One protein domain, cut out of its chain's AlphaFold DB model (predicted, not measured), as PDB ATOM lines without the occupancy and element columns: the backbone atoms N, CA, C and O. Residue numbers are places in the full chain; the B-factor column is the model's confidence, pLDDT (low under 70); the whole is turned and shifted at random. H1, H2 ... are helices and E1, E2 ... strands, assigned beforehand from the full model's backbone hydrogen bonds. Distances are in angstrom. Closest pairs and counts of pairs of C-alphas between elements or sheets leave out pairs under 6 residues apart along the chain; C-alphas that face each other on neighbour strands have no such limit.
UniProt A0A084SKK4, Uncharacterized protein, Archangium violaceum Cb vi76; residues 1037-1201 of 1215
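AT A GLANCE: This is residues 1037 to 1201 of the 1215 residues of an uncharacterized protein of Archangium violaceum Cb vi76 (UniProt A0A084SKK4). A strongly twisted sheet of five strands forms the middle layer, with the long helix H4 and, near the E5 edge, H5 over one face and H1 over the other. H3 packs crosswise on H4 and also on H5, while H6 starts beside the sheet, which it only grazes with residues 1186 to 1189, and crosses H1, and the short H2 packs near the edge strands E1 and E5. The printed part has 165 residues, with six named helices and five named strands in the order H1 H2 E1 E2 E3 H3 H4 E4 H5 E5 H6. The sheet's order is E1 E2 E3 E4 E5, mixed, and the class is mixed, helices and strands. The whole is compact, with a radius of gyration of the C-alphas of 16.0 A and spans of 48 by 42 by 32 A.

IN THESE COORDINATES: H1, residues 1037 to 1058, begins at C-alpha 1037 (-29.726, -52.202, 29.299) and is 30.7 A long from first to last C-alpha. H2 is residues 1060 to 1063. E1, residues 1067 to 1075, is 19.4 A long and bends by 68 degrees at residue 1072. E2, residues 1081 to 1088, is 20.1 A long and bends by 53 degrees at residue 1084. E3, residues 1094 to 1099, is 16.3 A long. H3, residues 1104 to 1118, is 21.0 A long. H4, residues 1125 to 1145, is 30.4 A long and begins at C-alpha 1125 (-30.407, -33.801, 34.956). E4, residues 1153 to 1157, is 13.3 A long. H5, residues 1162 to 1175, is 19.9 A long. E5, residues 1180 to 1184, is 13.3 A long. H6, residues 1186 to 1199, is 19.6 A long and ends at C-alpha 1199 (-16.396, -57.742, 17.653).

HOW THE PARTS SIT: E1, E2 and E3 form a meander, each strand the antiparallel neighbour of the one before, with hairpins E1 and E2, and E2 and E3. N 1068 and O 1087 are 2.9 A apart between E1 and E2, and N 1086 and O 1095 are 2.8 A apart between E2 and E3. E3 and E4 are parallel, with N 1155 and O 1098 at 2.9 A; E4 and E5 are parallel, with N 1184 and O 1156 at 2.8 A. E3 with H3, H4 and E4, and E4 with H5 and E5, are strand-helix-strand units, two parallel neighbour strands with helices between, and both crossovers are right-handed. The helices and sheet make three layers, helices on both faces of a sheet: H4 and H5 on one face, H1 on the other. H4 is over E2 and E3 at a height over the sheet of 8.7 A; its closest C-alphas to E3 are those of Ala 1144 and Ala 1096, 5.9 A apart. H1's closest to E3 are those of Glu 1053 and Val 1099, 5.9 A apart. H2 is on the same face as H1, over none of the strands. H1 and H6 touch at a steep tilt of 59 degrees, opposite ways, closest at the C-alphas of Ala 1051 and Met 1189, 5.4 A apart. H6 only grazes the sheet, with residues 1186 to 1189. H3, with residues 1109 to 1114 alone, touches residues 1127 to 1134 of H4, about perpendicular at 89 degrees, closest at the C-alphas of Ala 1110 and Leu 1130, 5.1 A apart. H3 and H5 touch at a steep tilt of 44 degrees, the same way, closest at the C-alphas of Arg 1108 and Thr 1164, 6.2 A apart. H1 and H4 are apart. In H1, H3, H4, H5 and H6 every O i to N i+4 pair is within hydrogen-bond range; H2 is too short for such a pair.

THE WHOLE: The two C-alphas farthest apart, those of Asp 1090 and Arg 1122, are 49.4 A apart. The printed part has no cut and no long link. Mean pLDDT of the printed part is 92.7, and residues 1147 to 1148 are under 70.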
ATOM      1  N   LEU A1037     -29.424 -53.298  30.229       91.94
ATOM      2  CA  LEU A1037     -29.726 -52.202  29.299       91.94
ATOM      3  C   LEU A1037     -28.934 -50.915  29.589       91.94
ATOM      4  O   LEU A1037     -28.415 -50.288  28.664       91.94
ATOM      5  N   LYS A1038     -28.793 -50.517  30.860       92.88
ATOM      6  CA  LYS A1038     -28.063 -49.293  31.242       92.88
ATOM      7  C   LYS A1038     -26.593 -49.375  30.830       92.88
ATOM      8  O   LYS A1038     -26.044 -48.422  30.270       92.88
ATOM      9  N   LEU A1039     -25.966 -50.519  31.080       94.50
ATOM     10  CA  LEU A1039     -24.580 -50.774  30.713       94.50
ATOM     11  C   LEU A1039     -24.406 -50.879  29.195       94.50
ATOM     12  O   LEU A1039     -23.485 -50.277  28.643       94.50
ATOM     13  N   GLN A1040     -25.341 -51.537  28.507       95.25
ATOM     14  CA  GLN A1040     -25.369 -51.605  27.047       95.25
ATOM     15  C   GLN A1040     -25.476 -50.223  26.394       95.25
ATOM     16  O   GLN A1040     -24.782 -49.952  25.412       95.25
ATOM     17  N   LEU A1041     -26.316 -49.331  26.930       91.44
ATOM     18  CA  LEU A1041     -26.456 -47.958  26.442       91.44
ATOM     19  C   LEU A1041     -25.173 -47.152  26.661       91.44
ATOM     20  O   LEU A1041     -24.740 -46.438  25.756       91.44
ATOM     21  N   ARG A1042     -24.526 -47.307  27.823       93.50
ATOM     22  CA  ARG A1042     -23.232 -46.672  28.106       93.50
ATOM     23  C   ARG A1042     -22.146 -47.162  27.146       93.50
ATOM     24  O   ARG A1042     -21.452 -46.336  26.555       93.50
ATOM     25  N   ALA A1043     -22.037 -48.476  26.949       95.31
ATOM     26  CA  ALA A1043     -21.099 -49.074  26.004       95.31
ATOM     27  C   ALA A1043     -21.388 -48.634  24.564       95.31
ATOM     28  O   ALA A1043     -20.465 -48.295  23.834       95.31
ATOM     29  N   ARG A1044     -22.663 -48.543  24.159       94.25
ATOM     30  CA  ARG A1044     -23.054 -48.035  22.835       94.25
ATOM     31  C   ARG A1044     -22.582 -46.600  22.611       94.25
ATOM     32  O   ARG A1044     -22.047 -46.310  21.546       94.25
ATOM     33  N   THR A1045     -22.762 -45.719  23.593       92.94
ATOM     34  CA  THR A1045     -22.293 -44.327  23.509       92.94
ATOM     35  C   THR A1045     -20.770 -44.258  23.399       92.94
ATOM     36  O   THR A1045     -20.263 -43.538  22.544       92.94
ATOM     37  N   ALA A1046     -20.045 -45.044  24.200       95.19
ATOM     38  CA  ALA A1046     -18.585 -45.115  24.131       95.19
ATOM     39  C   ALA A1046     -18.089 -45.639  22.773       95.19
ATOM     40  O   ALA A1046     -17.241 -45.015  22.144       95.19
ATOM     41  N   LEU A1047     -18.664 -46.743  22.281       96.44
ATOM     42  CA  LEU A1047     -18.316 -47.324  20.981       96.44
ATOM     43  C   LEU A1047     -18.603 -46.378  19.823       96.44
ATOM     44  O   LEU A1047     -17.873 -46.391  18.840       96.44
ATOM     45  N   ARG A1048     -19.646 -45.555  19.932       95.31
ATOM     46  CA  ARG A1048     -19.955 -44.551  18.919       95.31
ATOM     47  C   ARG A1048     -18.926 -43.416  18.898       95.31
ATOM     48  O   ARG A1048     -18.548 -42.992  17.814       95.31
ATOM     49  N   GLY A1049     -18.453 -42.964  20.064       95.31
ATOM     50  CA  GLY A1049     -17.334 -42.017  20.161       95.31
ATOM     51  C   GLY A1049     -16.077 -42.568  19.485       95.31
ATOM     52  O   GLY A1049     -15.601 -41.984  18.515       95.31
ATOM     53  N   LEU A1050     -15.660 -43.773  19.891       96.44
ATOM     54  CA  LEU A1050     -14.516 -44.483  19.306       96.44
ATOM     55  C   LEU A1050     -14.675 -44.700  17.793       96.44
ATOM     56  O   LEU A1050     -13.729 -44.522  17.034       96.44
ATOM     57  N   ALA A1051     -15.874 -45.062  17.329       96.62
ATOM     58  CA  ALA A1051     -16.156 -45.219  15.906       96.62
ATOM     59  C   ALA A1051     -16.012 -43.895  15.142       96.62
ATOM     60  O   ALA A1051     -15.488 -43.901  14.029       96.62
ATOM     61  N   GLY A1052     -16.450 -42.777  15.728       96.88
ATOM     62  CA  GLY A1052     -16.276 -41.447  15.150       96.88
ATOM     63  C   GLY A1052     -14.800 -41.084  14.995       96.88
ATOM     64  O   GLY A1052     -14.378 -40.675  13.912       96.88
ATOM     65  N   GLU A1053     -13.993 -41.316  16.029       96.69
ATOM     66  CA  GLU A1053     -12.543 -41.107  15.972       96.69
ATOM     67  C   GLU A1053     -11.875 -42.018  14.923       96.69
ATOM     68  O   GLU A1053     -11.083 -41.547  14.110       96.69
ATOM     69  N   MET A1054     -12.246 -43.305  14.859       96.19
ATOM     70  CA  MET A1054     -11.724 -44.256  13.864       96.19
ATOM     71  C   MET A1054     -12.045 -43.853  12.423       96.19
ATOM     72  O   MET A1054     -11.194 -43.951  11.537       96.19
ATOM     73  N   VAL A1055     -13.290 -43.449  12.162       96.62
ATOM     74  CA  VAL A1055     -13.719 -42.995  10.833       96.62
ATOM     75  C   VAL A1055     -12.997 -41.705  10.460       96.62
ATOM     76  O   VAL A1055     -12.587 -41.558   9.305       96.62
ATOM     77  N   THR A1056     -12.792 -40.812  11.430       96.31
ATOM     78  CA  THR A1056     -12.055 -39.561  11.237       96.31
ATOM     79  C   THR A1056     -10.588 -39.822  10.897       96.31
ATOM     80  O   THR A1056     -10.119 -39.295   9.893       96.31
ATOM     81  N   GLU A1057      -9.885 -40.694  11.630       94.81
ATOM     82  CA  GLU A1057      -8.480 -41.040  11.346       94.81
ATOM     83  C   GLU A1057      -8.329 -41.674   9.951       94.81
ATOM     84  O   GLU A1057      -7.512 -41.227   9.146       94.81
ATOM     85  N   ARG A1058      -9.186 -42.646   9.596       94.19
ATOM     86  CA  ARG A1058      -9.187 -43.270   8.255       94.19
ATOM     87  C   ARG A1058      -9.469 -42.273   7.136       94.19
ATOM     88  O   ARG A1058      -8.924 -42.387   6.036       94.19
ATOM     89  N   SER A1059     -10.340 -41.308   7.409       94.88
ATOM     90  CA  SER A1059     -10.769 -40.297   6.446       94.88
ATOM     91  C   SER A1059      -9.943 -39.020   6.509       94.88
ATOM     92  O   SER A1059     -10.290 -38.078   5.804       94.88
ATOM     93  N   ALA A1060      -8.875 -38.951   7.311       93.44
ATOM     94  CA  ALA A1060      -8.188 -37.693   7.591       93.44
ATOM     95  C   ALA A1060      -7.695 -36.993   6.315       93.44
ATOM     96  O   ALA A1060      -7.909 -35.800   6.150       93.44
ATOM     97  N   HIS A1061      -7.152 -37.749   5.357       91.12
ATOM     98  CA  HIS A1061      -6.713 -37.224   4.057       91.12
ATOM     99  C   HIS A1061      -7.853 -36.619   3.213       91.12
ATOM    100  O   HIS A1061      -7.613 -35.735   2.393       91.12
ATOM    101  N   ARG A1062      -9.087 -37.108   3.393       94.38
ATOM    102  CA  ARG A1062     -10.302 -36.632   2.714       94.38
ATOM    103  C   ARG A1062     -10.928 -35.448   3.454       94.38
ATOM    104  O   ARG A1062     -11.360 -34.509   2.800       94.38
ATOM    105  N   LEU A1063     -11.004 -35.527   4.784       93.25
ATOM    106  CA  LEU A1063     -11.614 -34.509   5.649       93.25
ATOM    107  C   LEU A1063     -10.732 -33.265   5.784       93.25
ATOM    108  O   LEU A1063     -11.246 -32.160   5.868       93.25
ATOM    109  N   PHE A1064      -9.410 -33.437   5.754       94.25
ATOM    110  CA  PHE A1064      -8.443 -32.358   5.934       94.25
ATOM    111  C   PHE A1064      -7.407 -32.375   4.804       94.25
ATOM    112  O   PHE A1064      -6.257 -32.778   5.016       94.25
ATOM    113  N   PRO A1065      -7.779 -31.953   3.580       92.94
ATOM    114  CA  PRO A1065      -6.837 -31.882   2.472       92.94
ATOM    115  C   PRO A1065      -5.579 -31.093   2.861       92.94
ATOM    116  O   PRO A1065      -5.655 -30.010   3.443       92.94
ATOM    117  N   GLY A1066      -4.407 -31.662   2.574       91.44
ATOM    118  CA  GLY A1066      -3.119 -31.056   2.918       91.44
ATOM    119  C   GLY A1066      -2.670 -31.239   4.373       91.44
ATOM    120  O   GLY A1066      -1.644 -30.675   4.734       91.44
ATOM    121  N   HIS A1067      -3.377 -32.024   5.191       92.88
ATOM    122  CA  HIS A1067      -2.967 -32.366   6.557       92.88
ATOM    123  C   HIS A1067      -2.878 -33.889   6.745       92.88
ATOM    124  O   HIS A1067      -3.552 -34.664   6.064       92.88
ATOM    125  N   LYS A1068      -2.050 -34.330   7.694       92.81
ATOM    126  CA  LYS A1068      -1.957 -35.723   8.159       92.81
ATOM    127  C   LYS A1068      -2.133 -35.769   9.675       92.81
ATOM    128  O   LYS A1068      -1.755 -34.826  10.362       92.81
ATOM    129  N   VAL A1069      -2.656 -36.867  10.210       92.44
ATOM    130  CA  VAL A1069      -2.684 -37.083  11.666       92.44
ATOM    131  C   VAL A1069      -1.250 -37.329  12.144       92.44
ATOM    132  O   VAL A1069      -0.605 -38.271  11.688       92.44
ATOM    133  N   SER A1070      -0.739 -36.466  13.021       90.44
ATOM    134  CA  SER A1070       0.616 -36.542  13.588       90.44
ATOM    135  C   SER A1070       0.637 -37.012  15.041       90.44
ATOM    136  O   SER A1070       1.681 -37.455  15.517       90.44
ATOM    137  N   GLY A1071      -0.495 -36.937  15.747       87.62
ATOM    138  CA  GLY A1071      -0.603 -37.324  17.152       87.62
ATOM    139  C   GLY A1071      -2.029 -37.675  17.573       87.62
ATOM    140  O   GLY A1071      -2.991 -37.347  16.880       87.62
ATOM    141  N   ARG A1072      -2.152 -38.347  18.722       88.62
ATOM    142  CA  ARG A1072      -3.418 -38.748  19.358       88.62
ATOM    143  C   ARG A1072      -3.415 -38.352  20.828       88.62
ATOM    144  O   ARG A1072      -2.342 -38.349  21.427       88.62
ATOM    145  N   GLN A1073      -4.594 -38.095  21.399       86.25
ATOM    146  CA  GLN A1073      -4.776 -37.771  22.824       86.25
ATOM    147  C   GLN A1073      -3.782 -36.690  23.275       86.25
ATOM    148  O   GLN A1073      -2.934 -36.878  24.149       86.25
ATOM    149  N   VAL A1074      -3.840 -35.563  22.577       85.75
ATOM    150  CA  VAL A1074      -2.841 -34.505  22.640       85.75
ATOM    151  C   VAL A1074      -3.117 -33.658  23.869       85.75
ATOM    152  O   VAL A1074      -4.177 -33.045  23.974       85.75
ATOM    153  N   HIS A1075      -2.155 -33.610  24.785       87.00
ATOM    154  CA  HIS A1075      -2.223 -32.726  25.941       87.00
ATOM    155  C   HIS A1075      -2.041 -31.260  25.506       87.00
ATOM    156  O   HIS A1075      -1.157 -30.933  24.702       87.00
ATOM    157  N   MET A1076      -2.911 -30.401  26.023       85.25
ATOM    158  CA  MET A1076      -2.932 -28.953  25.820       85.25
ATOM    159  C   MET A1076      -2.364 -28.223  27.054       85.25
ATOM    160  O   MET A1076      -1.973 -28.882  28.024       85.25
ATOM    161  N   GLN A1077      -2.234 -26.890  27.005       81.31
ATOM    162  CA  GLN A1077      -1.504 -26.125  28.029       81.31
ATOM    163  C   GLN A1077      -2.245 -26.105  29.370       81.31
ATOM    164  O   GLN A1077      -1.611 -26.297  30.408       81.31
ATOM    165  N   ASP A1078      -3.575 -26.012  29.340       82.31
ATOM    166  CA  ASP A1078      -4.416 -25.978  30.543       82.31
ATOM    167  C   ASP A1078      -4.817 -27.388  31.023       82.31
ATOM    168  O   ASP A1078      -5.711 -27.578  31.850       82.31
ATOM    169  N   GLY A1079      -4.127 -28.421  30.526       83.94
ATOM    170  CA  GLY A1079      -4.335 -29.814  30.920       83.94
ATOM    171  C   GLY A1079      -5.509 -30.501  30.219       83.94
ATOM    172  O   GLY A1079      -5.782 -31.674  30.503       83.94
ATOM    173  N   HIS A1080      -6.179 -29.828  29.277       88.81
ATOM    174  CA  HIS A1080      -7.165 -30.462  28.408       88.81
ATOM    175  C   HIS A1080      -6.497 -31.469  27.453       88.81
ATOM    176  O   HIS A1080      -5.303 -31.403  27.160       88.81
ATOM    177  N   ILE A1081      -7.274 -32.450  26.987       88.31
ATOM    178  CA  ILE A1081      -6.822 -33.473  26.037       88.31
ATOM    179  C   ILE A1081      -7.763 -33.433  24.841       88.31
ATOM    180  O   ILE A1081      -8.980 -33.442  25.041       88.31
ATOM    181  N   LEU A1082      -7.199 -33.383  23.636       89.44
ATOM    182  CA  LEU A1082      -7.938 -33.509  22.380       89.44
ATOM    183  C   LEU A1082      -7.646 -34.827  21.680       89.44
ATOM    184  O   LEU A1082      -6.562 -35.394  21.836       89.44
ATOM    185  N   ASP A1083      -8.578 -35.267  20.843       93.31
ATOM    186  CA  ASP A1083      -8.489 -36.569  20.185       93.31
ATOM    187  C   ASP A1083      -7.271 -36.697  19.253       93.31
ATOM    188  O   ASP A1083      -6.567 -37.713  19.312       93.31
ATOM    189  N   PHE A1084      -6.974 -35.672  18.440       94.38
ATOM    190  CA  PHE A1084      -5.914 -35.724  17.422       94.38
ATOM    191  C   PHE A1084      -5.108 -34.421  17.267       94.38
ATOM    192  O   PHE A1084      -5.606 -33.316  17.483       94.38
ATOM    193  N   GLU A1085      -3.855 -34.557  16.815       93.19
ATOM    194  CA  GLU A1085      -3.051 -33.471  16.233       93.19
ATOM    195  C   GLU A1085      -2.958 -33.703  14.723       93.19
ATOM    196  O   GLU A1085      -2.629 -34.804  14.274       93.19
ATOM    197  N   LEU A1086      -3.254 -32.670  13.943       93.75
ATOM    198  CA  LEU A1086      -3.073 -32.630  12.501       93.75
ATOM    199  C   LEU A1086      -1.831 -31.807  12.179       93.75
ATOM    200  O   LEU A1086      -1.723 -30.662  12.599       93.75
ATOM    201  N   GLU A1087      -0.925 -32.342  11.379       93.06
ATOM    202  CA  GLU A1087       0.234 -31.624  10.857       93.06
ATOM    203  C   GLU A1087       0.000 -31.311   9.377       93.06
ATOM    204  O   GLU A1087      -0.348 -32.203   8.596       93.06
ATOM    205  N   ALA A1088       0.172 -30.046   8.989       90.19
ATOM    206  CA  ALA A1088       0.159 -29.645   7.587       90.19
ATOM    207  C   ALA A1088       1.251 -30.393   6.799       90.19
ATOM    208  O   ALA A1088       2.296 -30.754   7.339       90.19
ATOM    209  N   ALA A1089       1.029 -30.633   5.506       89.19
ATOM    210  CA  ALA A1089       1.949 -31.399   4.662       89.19
ATOM    211  C   ALA A1089       3.358 -30.781   4.574       89.19
ATOM    212  O   ALA A1089       4.329 -31.500   4.343       89.19
ATOM    213  N   ASP A1090       3.471 -29.469   4.781       87.06
ATOM    214  CA  ASP A1090       4.727 -28.718   4.821       87.06
ATOM    215  C   ASP A1090       5.361 -28.636   6.229       87.06
ATOM    216  O   ASP A1090       6.434 -28.056   6.382       87.06
ATOM    217  N   GLY A1091       4.718 -29.212   7.253       84.25
ATOM    218  CA  GLY A1091       5.167 -29.203   8.650       84.25
ATOM    219  C   GLY A1091       5.059 -27.843   9.349       84.25
ATOM    220  O   GLY A1091       5.517 -27.707  10.483       84.25
ATOM    221  N   THR A1092       4.478 -26.830   8.698       82.75
ATOM    222  CA  THR A1092       4.507 -25.441   9.188       82.75
ATOM    223  C   THR A1092       3.492 -25.165  10.293       82.75
ATOM    224  O   THR A1092       3.732 -24.314  11.148       82.75
ATOM    225  N   ILE A1093       2.361 -25.876  10.289       84.31
ATOM    226  CA  ILE A1093       1.243 -25.650  11.208       84.31
ATOM    227  C   ILE A1093       0.760 -26.992  11.753       84.31
ATOM    228  O   ILE A1093       0.540 -27.948  11.004       84.31
ATOM    229  N   ARG A1094       0.556 -27.047  13.072       89.75
ATOM    230  CA  ARG A1094      -0.069 -28.181  13.756       89.75
ATOM    231  C   ARG A1094      -1.423 -27.770  14.286       89.75
ATOM    232  O   ARG A1094      -1.455 -26.965  15.194       89.75
ATOM    233  N   ARG A1095      -2.515 -28.312  13.765       91.69
ATOM    234  CA  ARG A1095      -3.876 -27.984  14.196       91.69
ATOM    235  C   ARG A1095      -4.411 -29.063  15.113       91.69
ATOM    236  O   ARG A1095      -4.224 -30.248  14.861       91.69
ATOM    237  N   ALA A1096      -5.089 -28.661  16.172       93.06
ATOM    238  CA  ALA A1096      -5.730 -29.608  17.064       93.06
ATOM    239  C   ALA A1096      -7.118 -30.003  16.525       93.06
ATOM    240  O   ALA A1096      -7.791 -29.192  15.881       93.06
ATOM    241  N   LEU A1097      -7.534 -31.244  16.765       95.00
ATOM    242  CA  LEU A1097      -8.768 -31.812  16.229       95.00
ATOM    243  C   LEU A1097      -9.539 -32.553  17.330       95.00
ATOM    244  O   LEU A1097      -9.022 -33.507  17.911       95.00
ATOM    245  N   GLU A1098     -10.790 -32.141  17.551       96.19
ATOM    246  CA  GLU A1098     -11.755 -32.823  18.419       96.19
ATOM    247  C   GLU A1098     -12.830 -33.537  17.596       96.19
ATOM    248  O   GLU A1098     -13.370 -32.983  16.630       96.19
ATOM    249  N   VAL A1099     -13.205 -34.748  18.004       96.88
ATOM    250  CA  VAL A1099     -14.198 -35.568  17.314       96.88
ATOM    251  C   VAL A1099     -15.375 -35.865  18.233       96.88
ATOM    252  O   VAL A1099     -15.249 -36.460  19.298       96.88
ATOM    253  N   LYS A1100     -16.589 -35.511  17.804       95.94
ATOM    254  CA  LYS A1100     -17.807 -35.815  18.568       95.94
ATOM    255  C   LYS A1100     -18.727 -36.740  17.790       95.94
ATOM    256  O   LYS A1100     -19.533 -36.310  16.966       95.94
ATOM    257  N   GLY A1101     -18.697 -38.021  18.161       93.50
ATOM    258  CA  GLY A1101     -19.628 -39.053  17.688       93.50
ATOM    259  C   GLY A1101     -21.063 -38.910  18.224       93.50
ATOM    260  O   GLY A1101     -21.726 -39.905  18.505       93.50
ATOM    261  N   TRP A1102     -21.571 -37.699  18.441       94.94
ATOM    262  CA  TRP A1102     -22.947 -37.475  18.905       94.94
ATOM    263  C   TRP A1102     -23.959 -37.703  17.775       94.94
ATOM    264  O   TRP A1102     -23.646 -37.560  16.596       94.94
ATOM    265  N   THR A1103     -25.188 -38.101  18.115       93.25
ATOM    266  CA  THR A1103     -26.291 -38.145  17.134       93.25
ATOM    267  C   THR A1103     -26.828 -36.738  16.879       93.25
ATOM    268  O   THR A1103     -26.681 -35.858  17.731       93.25
ATOM    269  N   ALA A1104     -27.525 -36.528  15.758       92.75
ATOM    270  CA  ALA A1104     -28.184 -35.251  15.471       92.75
ATOM    271  C   ALA A1104     -29.154 -34.817  16.585       92.75
ATOM    272  O   ALA A1104     -29.186 -33.652  16.976       92.75
ATOM    273  N   ASP A1105     -29.893 -35.768  17.161       93.88
ATOM    274  CA  ASP A1105     -30.772 -35.526  18.308       93.88
ATOM    275  C   ASP A1105     -29.992 -35.161  19.587       93.88
ATOM    276  O   ASP A1105     -30.409 -34.300  20.359       93.88
ATOM    277  N   THR A1106     -28.816 -35.756  19.806       95.06
ATOM    278  CA  THR A1106     -27.952 -35.403  20.946       95.06
ATOM    279  C   THR A1106     -27.417 -33.980  20.813       95.06
ATOM    280  O   THR A1106     -27.526 -33.212  21.767       95.06
ATOM    281  N   TRP A1107     -26.943 -33.595  19.625       96.88
ATOM    282  CA  TRP A1107     -26.551 -32.215  19.327       96.88
ATOM    283  C   TRP A1107     -27.705 -31.233  19.531       96.88
ATOM    284  O   TRP A1107     -27.548 -30.235  20.230       96.88
ATOM    285  N   ARG A1108     -28.891 -31.543  18.994       97.00
ATOM    286  CA  ARG A1108     -30.093 -30.719  19.165       97.00
ATOM    287  C   ARG A1108     -30.451 -30.538  20.640       97.00
ATOM    288  O   ARG A1108     -30.743 -29.423  21.055       97.00
ATOM    289  N   ARG A1109     -30.417 -31.610  21.442       96.75
ATOM    290  CA  ARG A1109     -30.694 -31.537  22.886       96.75
ATOM    291  C   ARG A1109     -29.639 -30.745  23.649       96.75
ATOM    292  O   ARG A1109     -30.021 -29.969  24.513       96.75
ATOM    293  N   ALA A1110     -28.357 -30.902  23.328       97.00
ATOM    294  CA  ALA A1110     -27.284 -30.143  23.970       97.00
ATOM    295  C   ALA A1110     -27.393 -28.639  23.669       97.00
ATOM    296  O   ALA A1110     -27.359 -27.822  24.584       97.00
ATOM    297  N   LEU A1111     -27.626 -28.269  22.406       97.44
ATOM    298  CA  LEU A1111     -27.822 -26.872  21.997       97.44
ATOM    299  C   LEU A1111     -29.129 -26.282  22.554       97.44
ATOM    300  O   LEU A1111     -29.177 -25.109  22.929       97.44
ATOM    301  N   LYS A1112     -30.190 -27.094  22.664       96.81
ATOM    302  CA  LYS A1112     -31.429 -26.691  23.341       96.81
ATOM    303  C   LYS A1112     -31.190 -26.464  24.834       96.81
ATOM    304  O   LYS A1112     -31.648 -25.451  25.342       96.81
ATOM    305  N   ALA A1113     -30.462 -27.353  25.512       96.75
ATOM    306  CA  ALA A1113     -30.103 -27.195  26.923       96.75
ATOM    307  C   ALA A1113     -29.299 -25.907  27.154       96.75
ATOM    308  O   ALA A1113     -29.611 -25.157  28.069       96.75
ATOM    309  N   TRP A1114     -28.347 -25.594  26.272       96.12
ATOM    310  CA  TRP A1114     -27.639 -24.311  26.292       96.12
ATOM    311  C   TRP A1114     -28.580 -23.109  26.141       96.12
ATOM    312  O   TRP A1114     -28.473 -22.128  26.871       96.12
ATOM    313  N   THR A1115     -29.517 -23.179  25.193       95.81
ATOM    314  CA  THR A1115     -30.484 -22.096  24.950       95.81
ATOM    315  C   THR A1115     -31.410 -21.895  26.150       95.81
ATOM    316  O   THR A1115     -31.695 -20.760  26.512       95.81
ATOM    317  N   LEU A1116     -31.854 -22.992  26.770       96.06
ATOM    318  CA  LEU A1116     -32.666 -22.974  27.984       96.06
ATOM    319  C   LEU A1116     -31.888 -22.376  29.164       96.06
ATOM    320  O   LEU A1116     -32.408 -21.477  29.813       96.06
ATOM    321  N   GLU A1117     -30.634 -22.788  29.383       96.38
ATOM    322  CA  GLU A1117     -29.773 -22.192  30.417       96.38
ATOM    323  C   GLU A1117     -29.587 -20.689  30.189       96.38
ATOM    324  O   GLU A1117     -29.748 -19.895  31.111       96.38
ATOM    325  N   SER A1118     -29.302 -20.287  28.947       92.56
ATOM    326  CA  SER A1118     -29.123 -18.875  28.584       92.56
ATOM    327  C   SER A1118     -30.395 -18.045  28.798       92.56
ATOM    328  O   SER A1118     -30.311 -16.833  28.971       92.56
ATOM    329  N   ALA A1119     -31.566 -18.686  28.779       94.69
ATOM    330  CA  ALA A1119     -32.854 -18.070  29.081       94.69
ATOM    331  C   ALA A1119     -33.221 -18.139  30.579       94.69
ATOM    332  O   ALA A1119     -34.318 -17.737  30.946       94.69
ATOM    333  N   GLY A1120     -32.339 -18.662  31.440       95.31
ATOM    334  CA  GLY A1120     -32.596 -18.837  32.873       95.31
ATOM    335  C   GLY A1120     -33.530 -20.004  33.215       95.31
ATOM    336  O   GLY A1120     -33.950 -20.131  34.363       95.31
ATOM    337  N   ALA A1121     -33.858 -20.869  32.252       95.56
ATOM    338  CA  ALA A1121     -34.745 -22.003  32.482       95.56
ATOM    339  C   ALA A1121     -34.034 -23.132  33.248       95.56
ATOM    340  O   ALA A1121     -32.873 -23.463  32.987       95.56
ATOM    341  N   ARG A1122     -34.763 -23.775  34.168       94.75
ATOM    342  CA  ARG A1122     -34.274 -24.945  34.911       94.75
ATOM    343  C   ARG A1122     -34.081 -26.130  33.963       94.75
ATOM    344  O   ARG A1122     -34.986 -26.484  33.210       94.75
ATOM    345  N   LEU A1123     -32.908 -26.754  34.025       95.38
ATOM    346  CA  LEU A1123     -32.563 -27.911  33.203       95.38
ATOM    347  C   LEU A1123     -32.888 -29.228  33.911       95.38
ATOM    348  O   LEU A1123     -32.740 -29.359  35.123       95.38
ATOM    349  N   GLU A1124     -33.274 -30.239  33.139       95.00
ATOM    350  CA  GLU A1124     -33.350 -31.618  33.631       95.00
ATOM    351  C   GLU A1124     -31.940 -32.213  33.826       95.00
ATOM    352  O   GLU A1124     -31.023 -31.860  33.077       95.00
ATOM    353  N   PRO A1125     -31.736 -33.221  34.701       94.50
ATOM    354  CA  PRO A1125     -30.407 -33.801  34.956       94.50
ATOM    355  C   PRO A1125     -29.664 -34.283  33.696       94.50
ATOM    356  O   PRO A1125     -28.442 -34.162  33.577       94.50
ATOM    357  N   ARG A1126     -30.402 -34.811  32.710       89.00
ATOM    358  CA  ARG A1126     -29.836 -35.232  31.419       89.00
ATOM    359  C   ARG A1126     -29.413 -34.039  30.556       89.00
ATOM    360  O   ARG A1126     -28.414 -34.132  29.846       89.00
ATOM    361  N   GLN A1127     -30.162 -32.940  30.605       94.62
ATOM    362  CA  GLN A1127     -29.834 -31.698  29.908       94.62
ATOM    363  C   GLN A1127     -28.616 -31.028  30.548       94.62
ATOM    364  O   GLN A1127     -27.705 -30.640  29.825       94.62
ATOM    365  N   GLU A1128     -28.536 -30.996  31.881       95.25
ATOM    366  CA  GLU A1128     -27.351 -30.516  32.601       95.25
ATOM    367  C   GLU A1128     -26.096 -31.317  32.243       95.25
ATOM    368  O   GLU A1128     -25.023 -30.751  32.041       95.25
ATOM    369  N   GLN A1129     -26.208 -32.646  32.138       93.69
ATOM    370  CA  GLN A1129     -25.082 -33.482  31.732       93.69
ATOM    371  C   GLN A1129     -24.604 -33.138  30.314       93.69
ATOM    372  O   GLN A1129     -23.398 -33.017  30.098       93.69
ATOM    373  N   LEU A1130     -25.529 -32.972  29.363       94.88
ATOM    374  CA  LEU A1130     -25.199 -32.582  27.989       94.88
ATOM    375  C   LEU A1130     -24.592 -31.179  27.929       94.88
ATOM    376  O   LEU A1130     -23.627 -30.962  27.200       94.88
ATOM    377  N   LEU A1131     -25.113 -30.251  28.727       95.56
ATOM    378  CA  LEU A1131     -24.584 -28.902  28.844       95.56
ATOM    379  C   LEU A1131     -23.155 -28.902  29.397       95.56
ATOM    380  O   LEU A1131     -22.288 -28.251  28.824       95.56
ATOM    381  N   ARG A1132     -22.874 -29.671  30.458       96.19
ATOM    382  CA  ARG A1132     -21.508 -29.823  30.996       96.19
ATOM    383  C   ARG A1132     -20.544 -30.369  29.945       96.19
ATOM    384  O   ARG A1132     -19.417 -29.901  29.845       96.19
ATOM    385  N   GLN A1133     -20.982 -31.340  29.144       94.69
ATOM    386  CA  GLN A1133     -20.165 -31.863  28.046       94.69
ATOM    387  C   GLN A1133     -19.941 -30.828  26.938       94.69
ATOM    388  O   GLN A1133     -18.857 -30.790  26.363       94.69
ATOM    389  N   LEU A1134     -20.944 -29.994  26.649       95.94
ATOM    390  CA  LEU A1134     -20.848 -28.926  25.658       95.94
ATOM    391  C   LEU A1134     -19.915 -27.792  26.122       95.94
ATOM    392  O   LEU A1134     -19.101 -27.335  25.331       95.94
ATOM    393  N   LYS A1135     -19.979 -27.390  27.399       95.38
ATOM    394  CA  LYS A1135     -19.051 -26.417  28.005       95.38
ATOM    395  C   LYS A1135     -17.613 -26.933  27.996       95.38
ATOM    396  O   LYS A1135     -16.727 -26.248  27.510       95.38
ATOM    397  N   ARG A1136     -17.406 -28.192  28.396       95.00
ATOM    398  CA  ARG A1136     -16.084 -28.832  28.321       95.00
ATOM    399  C   ARG A1136     -15.533 -28.881  26.893       95.00
ATOM    400  O   ARG A1136     -14.337 -28.714  26.706       95.00
ATOM    401  N   LEU A1137     -16.385 -29.121  25.893       95.25
ATOM    402  CA  LEU A1137     -15.972 -29.058  24.488       95.25
ATOM    403  C   LEU A1137     -15.481 -27.651  24.116       95.25
ATOM    404  O   LEU A1137     -14.491 -27.532  23.407       95.25
ATOM    405  N   VAL A1138     -16.164 -26.602  24.577       95.19
ATOM    406  CA  VAL A1138     -15.736 -25.218  24.341       95.19
ATOM    407  C   VAL A1138     -14.365 -24.961  24.963       95.19
ATOM    408  O   VAL A1138     -13.466 -24.559  24.237       95.19
ATOM    409  N   GLU A1139     -14.177 -25.299  26.240       93.31
ATOM    410  CA  GLU A1139     -12.889 -25.149  26.942       93.31
ATOM    411  C   GLU A1139     -11.755 -25.887  26.207       93.31
ATOM    412  O   GLU A1139     -10.692 -25.326  25.952       93.31
ATOM    413  N   GLN A1140     -12.009 -27.130  25.774       92.31
ATOM    414  CA  GLN A1140     -11.060 -27.918  24.981       92.31
ATOM    415  C   GLN A1140     -10.678 -27.224  23.664       92.31
ATOM    416  O   GLN A1140      -9.515 -27.267  23.265       92.31
ATOM    417  N   LEU A1141     -11.644 -26.616  22.968       93.50
ATOM    418  CA  LEU A1141     -11.406 -25.904  21.711       93.50
ATOM    419  C   LEU A1141     -10.709 -24.552  21.932       93.50
ATOM    420  O   LEU A1141      -9.923 -24.135  21.087       93.50
ATOM    421  N   GLU A1142     -10.967 -23.871  23.044       91.88
ATOM    422  CA  GLU A1142     -10.293 -22.618  23.396       91.88
ATOM    423  C   GLU A1142      -8.819 -22.844  23.740       91.88
ATOM    424  O   GLU A1142      -7.963 -22.191  23.143       91.88
ATOM    425  N   ASP A1143      -8.514 -23.823  24.599       89.50
ATOM    426  CA  ASP A1143      -7.133 -24.213  24.928       89.50
ATOM    427  C   ASP A1143      -6.382 -24.632  23.652       89.50
ATOM    428  O   ASP A1143      -5.270 -24.189  23.368       89.50
ATOM    429  N   ALA A1144      -7.049 -25.378  22.773       88.38
ATOM    430  CA  ALA A1144      -6.501 -25.776  21.482       88.38
ATOM    431  C   ALA A1144      -6.207 -24.628  20.508       88.38
ATOM    432  O   ALA A1144      -5.351 -24.779  19.631       88.38
ATOM    433  N   ALA A1145      -6.927 -23.513  20.626       88.00
ATOM    434  CA  ALA A1145      -6.726 -22.332  19.799       88.00
ATOM    435  C   ALA A1145      -5.552 -21.464  20.283       88.00
ATOM    436  O   ALA A1145      -5.140 -20.539  19.571       88.00
ATOM    437  N   THR A1146      -4.995 -21.744  21.466       83.75
ATOM    438  CA  THR A1146      -3.810 -21.041  21.958       83.75
ATOM    439  C   THR A1146      -2.589 -21.367  21.073       83.75
ATOM    440  O   THR A1146      -2.329 -22.505  20.671       83.75
ATOM    441  N   SER A1147      -1.871 -20.317  20.651       59.41
ATOM    442  CA  SER A1147      -0.703 -20.388  19.749       59.41
ATOM    443  C   SER A1147       0.347 -21.381  20.286       59.41
ATOM    444  O   SER A1147       0.630 -21.331  21.484       59.41
ATOM    445  N   PRO A1148       0.957 -22.270  19.464       64.81
ATOM    446  CA  PRO A1148       1.218 -22.143  18.020       64.81
ATOM    447  C   PRO A1148       0.324 -22.991  17.094       64.81
ATOM    448  O   PRO A1148       0.684 -23.211  15.938       64.81
ATOM    449  N   ARG A1149      -0.823 -23.501  17.569       71.44
ATOM    450  CA  ARG A1149      -1.579 -24.544  16.849       71.44
ATOM    451  C   ARG A1149      -2.598 -24.057  15.795       71.44
ATOM    452  O   ARG A1149      -3.195 -24.848  15.066       71.44
ATOM    453  N   GLY A1150      -2.780 -22.747  15.638       81.94
ATOM    454  CA  GLY A1150      -3.784 -22.200  14.714       81.94
ATOM    455  C   GLY A1150      -5.225 -22.549  15.123       81.94
ATOM    456  O   GLY A1150      -5.486 -22.915  16.265       81.94
ATOM    457  N   LYS A1151      -6.188 -22.408  14.203       90.69
ATOM    458  CA  LYS A1151      -7.612 -22.674  14.489       90.69
ATOM    459  C   LYS A1151      -7.856 -24.177  14.708       90.69
ATOM    460  O   LYS A1151      -7.425 -24.960  13.859       90.69
ATOM    461  N   PRO A1152      -8.566 -24.625  15.749       93.88
ATOM    462  CA  PRO A1152      -8.878 -26.042  15.913       93.88
ATOM    463  C   PRO A1152      -9.968 -26.503  14.932       93.88
ATOM    464  O   PRO A1152     -10.698 -25.690  14.353       93.88
ATOM    465  N   PHE A1153     -10.074 -27.819  14.754       95.44
ATOM    466  CA  PHE A1153     -11.168 -28.470  14.038       95.44
ATOM    467  C   PHE A1153     -12.127 -29.167  15.004       95.44
ATOM    468  O   PHE A1153     -11.694 -29.812  15.960       95.44
ATOM    469  N   LEU A1154     -13.420 -29.110  14.693       96.62
ATOM    470  CA  LEU A1154     -14.441 -29.964  15.291       96.62
ATOM    471  C   LEU A1154     -15.060 -30.848  14.207       96.62
ATOM    472  O   LEU A1154     -15.652 -30.331  13.260       96.62
ATOM    473  N   VAL A1155     -14.992 -32.169  14.368       97.44
ATOM    474  CA  VAL A1155     -15.694 -33.103  13.474       97.44
ATOM    475  C   VAL A1155     -16.997 -33.567  14.107       97.44
ATOM    476  O   VAL A1155     -17.016 -34.162  15.190       97.44
ATOM    477  N   CYS A1156     -18.094 -33.341  13.391       96.81
ATOM    478  CA  CYS A1156     -19.423 -33.852  13.714       96.81
ATOM    479  C   CYS A1156     -19.963 -34.737  12.585       96.81
ATOM    480  O   CYS A1156     -19.320 -34.928  11.561       96.81
ATOM    481  N   THR A1157     -21.143 -35.318  12.774       94.88
ATOM    482  CA  THR A1157     -21.818 -36.123  11.743       94.88
ATOM    483  C   THR A1157     -22.426 -35.259  10.625       94.88
ATOM    484  O   THR A1157     -22.813 -34.119  10.878       94.88
ATOM    485  N   ASP A1158     -22.533 -35.790   9.406       94.06
ATOM    486  CA  ASP A1158     -23.172 -35.147   8.247       94.06
ATOM    487  C   ASP A1158     -24.711 -35.197   8.273       94.06
ATOM    488  O   ASP A1158     -25.361 -34.423   7.575       94.06
ATOM    489  N   GLU A1159     -25.308 -36.015   9.141       95.25
ATOM    490  CA  GLU A1159     -26.766 -36.083   9.357       95.25
ATOM    491  C   GLU A1159     -27.301 -34.953  10.261       95.25
ATOM    492  O   GLU A1159     -28.452 -34.958  10.714       95.25
ATOM    493  N   LEU A1160     -26.474 -33.948  10.572       93.56
ATOM    494  CA  LEU A1160     -26.973 -32.735  11.209       93.56
ATOM    495  C   LEU A1160     -27.899 -31.995  10.246       93.56
ATOM    496  O   LEU A1160     -27.490 -31.539   9.182       93.56
ATOM    497  N   SER A1161     -29.149 -31.785  10.665       93.12
ATOM    498  CA  SER A1161     -30.051 -30.913   9.911       93.12
ATOM    499  C   SER A1161     -29.401 -29.541   9.690       93.12
ATOM    500  O   SER A1161     -28.751 -29.013  10.598       93.12
ATOM    501  N   GLN A1162     -29.644 -28.905   8.540       93.06
ATOM    502  CA  GLN A1162     -29.118 -27.558   8.257       93.06
ATOM    503  C   GLN A1162     -29.462 -26.538   9.354       93.06
ATOM    504  O   GLN A1162     -28.758 -25.546   9.543       93.06
ATOM    505  N   LYS A1163     -30.575 -26.742  10.073       95.19
ATOM    506  CA  LYS A1163     -30.938 -25.929  11.238       95.19
ATOM    507  C   LYS A1163     -29.965 -26.164  12.398       95.19
ATOM    508  O   LYS A1163     -29.393 -25.203  12.897       95.19
ATOM    509  N   THR A1164     -29.748 -27.421  12.782       94.31
ATOM    510  CA  THR A1164     -28.826 -27.802  13.867       94.31
ATOM    511  C   THR A1164     -27.382 -27.420  13.550       94.31
ATOM    512  O   THR A1164     -26.692 -26.916  14.425       94.31
ATOM    513  N   GLN A1165     -26.937 -27.564  12.298       94.44
ATOM    514  CA  GLN A1165     -25.600 -27.135  11.878       94.44
ATOM    515  C   GLN A1165     -25.422 -25.614  12.015       94.44
ATOM    516  O   GLN A1165     -24.434 -25.157  12.584       94.44
ATOM    517  N   ARG A1166     -26.415 -24.817  11.588       94.31
ATOM    518  CA  ARG A1166     -26.415 -23.355  11.786       94.31
ATOM    519  C   ARG A1166     -26.509 -22.951  13.257       94.31
ATOM    520  O   ARG A1166     -26.027 -21.886  13.630       94.31
ATOM    521  N   GLU A1167     -27.184 -23.733  14.095       95.38
ATOM    522  CA  GLU A1167     -27.216 -23.519  15.550       95.38
ATOM    523  C   GLU A1167     -25.859 -23.823  16.187       95.38
ATOM    524  O   GLU A1167     -25.378 -23.001  16.959       95.38
ATOM    525  N   LEU A1168     -25.209 -24.925  15.803       95.50
ATOM    526  CA  LEU A1168     -23.869 -25.282  16.266       95.50
ATOM    527  C   LEU A1168     -22.832 -24.229  15.858       95.50
ATOM    528  O   LEU A1168     -22.071 -23.768  16.702       95.50
ATOM    529  N   GLN A1169     -22.845 -23.789  14.596       94.38
ATOM    530  CA  GLN A1169     -21.960 -22.723  14.111       94.38
ATOM    531  C   GLN A1169     -22.162 -21.420  14.891       94.38
ATOM    532  O   GLN A1169     -21.189 -20.823  15.341       94.38
ATOM    533  N   ARG A1170     -23.419 -21.003  15.107       93.44
ATOM    534  CA  ARG A1170     -23.728 -19.807  15.908       93.44
ATOM    535  C   ARG A1170     -23.295 -19.958  17.365       93.44
ATOM    536  O   ARG A1170     -22.817 -18.989  17.950       93.44
ATOM    537  N   PHE A1171     -23.473 -21.143  17.944       94.88
ATOM    538  CA  PHE A1171     -23.035 -21.450  19.301       94.88
ATOM    539  C   PHE A1171     -21.510 -21.332  19.422       94.88
ATOM    540  O   PHE A1171     -21.039 -20.568  20.260       94.88
ATOM    541  N   LEU A1172     -20.748 -21.994  18.547       94.19
ATOM    542  CA  LEU A1172     -19.284 -21.956  18.576       94.19
ATOM    543  C   LEU A1172     -18.738 -20.557  18.276       94.19
ATOM    544  O   LEU A1172     -17.847 -20.101  18.979       94.19
ATOM    545  N   SER A1173     -19.321 -19.812  17.328       90.44
ATOM    546  CA  SER A1173     -18.874 -18.440  17.031       90.44
ATOM    547  C   SER A1173     -19.059 -17.456  18.190       90.44
ATOM    548  O   SER A1173     -18.432 -16.403  18.199       90.44
ATOM    549  N   ARG A1174     -19.965 -17.760  19.128       91.94
ATOM    550  CA  ARG A1174     -20.242 -16.913  20.299       91.94
ATOM    551  C   ARG A1174     -19.422 -17.300  21.521       91.94
ATOM    552  O   ARG A1174     -19.204 -16.444  22.365       91.94
ATOM    553  N   ASN A1175     -19.047 -18.573  21.626       90.06
ATOM    554  CA  ASN A1175     -18.489 -19.137  22.851       90.06
ATOM    555  C   ASN A1175     -17.078 -19.702  22.678       90.06
ATOM    556  O   ASN A1175     -16.532 -20.162  23.655       90.06
ATOM    557  N   SER A1176     -16.505 -19.725  21.474       80.25
ATOM    558  CA  SER A1176     -15.153 -20.246  21.242       80.25
ATOM    559  C   SER A1176     -14.420 -19.423  20.183       80.25
ATOM    560  O   SER A1176     -15.046 -18.768  19.343       80.25
ATOM    561  N   VAL A1177     -13.084 -19.483  20.193       73.88
ATOM    562  CA  VAL A1177     -12.231 -18.962  19.110       73.88
ATOM    563  C   VAL A1177     -12.632 -19.618  17.780       73.88
ATOM    564  O   VAL A1177     -13.189 -20.708  17.767       73.88
ATOM    565  N   ALA A1178     -12.386 -18.956  16.646       85.19
ATOM    566  CA  ALA A1178     -12.765 -19.451  15.321       85.19
ATOM    567  C   ALA A1178     -12.395 -20.940  15.111       85.19
ATOM    568  O   ALA A1178     -11.220 -21.265  14.950       85.19
ATOM    569  N   VAL A1179     -13.411 -21.810  15.085       93.44
ATOM    570  CA  VAL A1179     -13.307 -23.266  14.886       93.44
ATOM    571  C   VAL A1179     -13.819 -23.627  13.497       93.44
ATOM    572  O   VAL A1179     -14.899 -23.181  13.098       93.44
ATOM    573  N   ASP A1180     -13.074 -24.468  12.785       94.38
ATOM    574  CA  ASP A1180     -13.531 -25.041  11.518       94.38
ATOM    575  C   ASP A1180     -14.319 -26.329  11.803       94.38
ATOM    576  O   ASP A1180     -13.838 -27.227  12.498       94.38
ATOM    577  N   ILE A1181     -15.550 -26.417  11.292       95.12
ATOM    578  CA  ILE A1181     -16.411 -27.590  11.486       95.12
ATOM    579  C   ILE A1181     -16.358 -28.459  10.237       95.12
ATOM    580  O   ILE A1181     -16.778 -28.021   9.169       95.12
ATOM    581  N   GLU A1182     -15.940 -29.707  10.409       96.19
ATOM    582  CA  GLU A1182     -15.952 -30.722   9.359       96.19
ATOM    583  C   GLU A1182     -16.996 -31.803   9.648       96.19
ATOM    584  O   GLU A1182     -17.393 -32.037  10.793       96.19
ATOM    585  N   SER A1183     -17.483 -32.459   8.594       95.31
ATOM    586  CA  SER A1183     -18.537 -33.475   8.706       95.31
ATOM    587  C   SER A1183     -18.039 -34.860   8.294       95.31
ATOM    588  O   SER A1183     -17.564 -35.058   7.176       95.31
ATOM    589  N   MET A1184     -18.174 -35.836   9.190       95.81
ATOM    590  CA  MET A1184     -17.958 -37.257   8.912       95.81
ATOM    591  C   MET A1184     -19.271 -37.933   8.508       95.81
ATOM    592  O   MET A1184     -20.337 -37.569   8.998       95.81
ATOM    593  N   ARG A1185     -19.188 -38.980   7.685       95.25
ATOM    594  CA  ARG A1185     -20.364 -39.741   7.246       95.25
ATOM    595  C   ARG A1185     -20.966 -40.569   8.380       95.25
ATOM    596  O   ARG A1185     -20.341 -41.527   8.843       95.25
ATOM    597  N   GLU A1186     -22.206 -40.273   8.766       94.50
ATOM    598  CA  GLU A1186     -22.952 -41.001   9.803       94.50
ATOM    599  C   GLU A1186     -23.010 -42.499   9.506       94.50
ATOM    600  O   GLU A1186     -22.809 -43.329  10.393       94.50
ATOM    601  N   VAL A1187     -23.250 -42.853   8.241       95.06
ATOM    602  CA  VAL A1187     -23.382 -44.243   7.792       95.06
ATOM    603  C   VAL A1187     -22.100 -45.038   8.068       95.06
ATOM    604  O   VAL A1187     -22.171 -46.171   8.549       95.06
ATOM    605  N   GLU A1188     -20.927 -44.442   7.833       95.88
ATOM    606  CA  GLU A1188     -19.621 -45.069   8.090       95.88
ATOM    607  C   GLU A1188     -19.384 -45.243   9.606       95.88
ATOM    608  O   GLU A1188     -18.903 -46.294  10.049       95.88
ATOM    609  N   MET A1189     -19.791 -44.262  10.422       95.44
ATOM    610  CA  MET A1189     -19.702 -44.331  11.886       95.44
ATOM    611  C   MET A1189     -20.664 -45.368  12.481       95.44
ATOM    612  O   MET A1189     -20.260 -46.147  13.349       95.44
ATOM    613  N   ILE A1190     -21.918 -45.439  12.020       94.69
ATOM    614  CA  ILE A1190     -22.885 -46.459  12.455       94.69
ATOM    615  C   ILE A1190     -22.389 -47.850  12.063       94.69
ATOM    616  O   ILE A1190     -22.412 -48.755  12.899       94.69
ATOM    617  N   ALA A1191     -21.914 -48.029  10.826       96.12
ATOM    618  CA  ALA A1191     -21.367 -49.302  10.367       96.12
ATOM    619  C   ALA A1191     -20.173 -49.739  11.230       96.12
ATOM    620  O   ALA A1191     -20.130 -50.879  11.694       96.12
ATOM    621  N   THR A1192     -19.255 -48.814  11.531       96.88
ATOM    622  CA  THR A1192     -18.115 -49.071  12.423       96.88
ATOM    623  C   THR A1192     -18.576 -49.391  13.847       96.88
ATOM    624  O   THR A1192     -18.095 -50.350  14.440       96.88
ATOM    625  N   THR A1193     -19.571 -48.674  14.381       96.31
ATOM    626  CA  THR A1193     -20.143 -48.939  15.713       96.31
ATOM    627  C   THR A1193     -20.750 -50.342  15.790       96.31
ATOM    628  O   THR A1193     -20.502 -51.069  16.751       96.31
ATOM    629  N   LYS A1194     -21.534 -50.748  14.779       96.00
ATOM    630  CA  LYS A1194     -22.121 -52.095  14.696       96.00
ATOM    631  C   LYS A1194     -21.040 -53.170  14.621       96.00
ATOM    632  O   LYS A1194     -21.113 -54.152  15.354       96.00
ATOM    633  N   ARG A1195     -20.016 -52.952  13.789       97.06
ATOM    634  CA  ARG A1195     -18.879 -53.867  13.654       97.06
ATOM    635  C   ARG A1195     -18.123 -54.028  14.972       97.06
ATOM    636  O   ARG A1195     -17.882 -55.157  15.378       97.06
ATOM    637  N   LEU A1196     -17.827 -52.932  15.676       97.44
ATOM    638  CA  LEU A1196     -17.181 -52.984  16.990       97.44
ATOM    639  C   LEU A1196     -18.054 -53.700  18.028       97.44
ATOM    640  O   LEU A1196     -17.546 -54.533  18.769       97.44
ATOM    641  N   ARG A1197     -19.370 -53.442  18.070       96.69
ATOM    642  CA  ARG A1197     -20.291 -54.170  18.968       96.69
ATOM    643  C   ARG A1197     -20.240 -55.677  18.731       96.69
ATOM    644  O   ARG A1197     -20.108 -56.427  19.693       96.69
ATOM    645  N   ALA A1198     -20.313 -56.095  17.467       96.50
ATOM    646  CA  ALA A1198     -20.200 -57.499  17.095       96.50
ATOM    647  C   ALA A1198     -18.832 -58.074  17.495       96.50
ATOM    648  O   ALA A1198     -18.771 -59.142  18.091       96.50
ATOM    649  N   ALA A1199     -17.742 -57.335  17.258       97.25
ATOM    650  CA  ALA A1199     -16.396 -57.742  17.653       97.25
ATOM    651  C   ALA A1199     -16.238 -57.895  19.177       97.25
ATOM    652  O   ALA A1199     -15.517 -58.775  19.634       97.25
ATOM    653  N   PHE A1200     -16.936 -57.094  19.980       97.12
ATOM    654  CA  PHE A1200     -16.966 -57.241  21.438       97.12
ATOM    655  C   PHE A1200     -17.982 -58.280  21.943       97.12
ATOM    656  O   PHE A1200     -18.202 -58.354  23.149       97.12
ATOM    657  N   ASN A1201     -18.604 -59.073  21.061       96.50
ATOM    658  CA  ASN A1201     -19.644 -60.052  21.399       96.50
ATOM    659  C   ASN A1201     -20.854 -59.435  22.137       96.50
ATOM    660  O   ASN A1201     -21.485 -60.079  22.969       96.50
TER     661      ASN A1201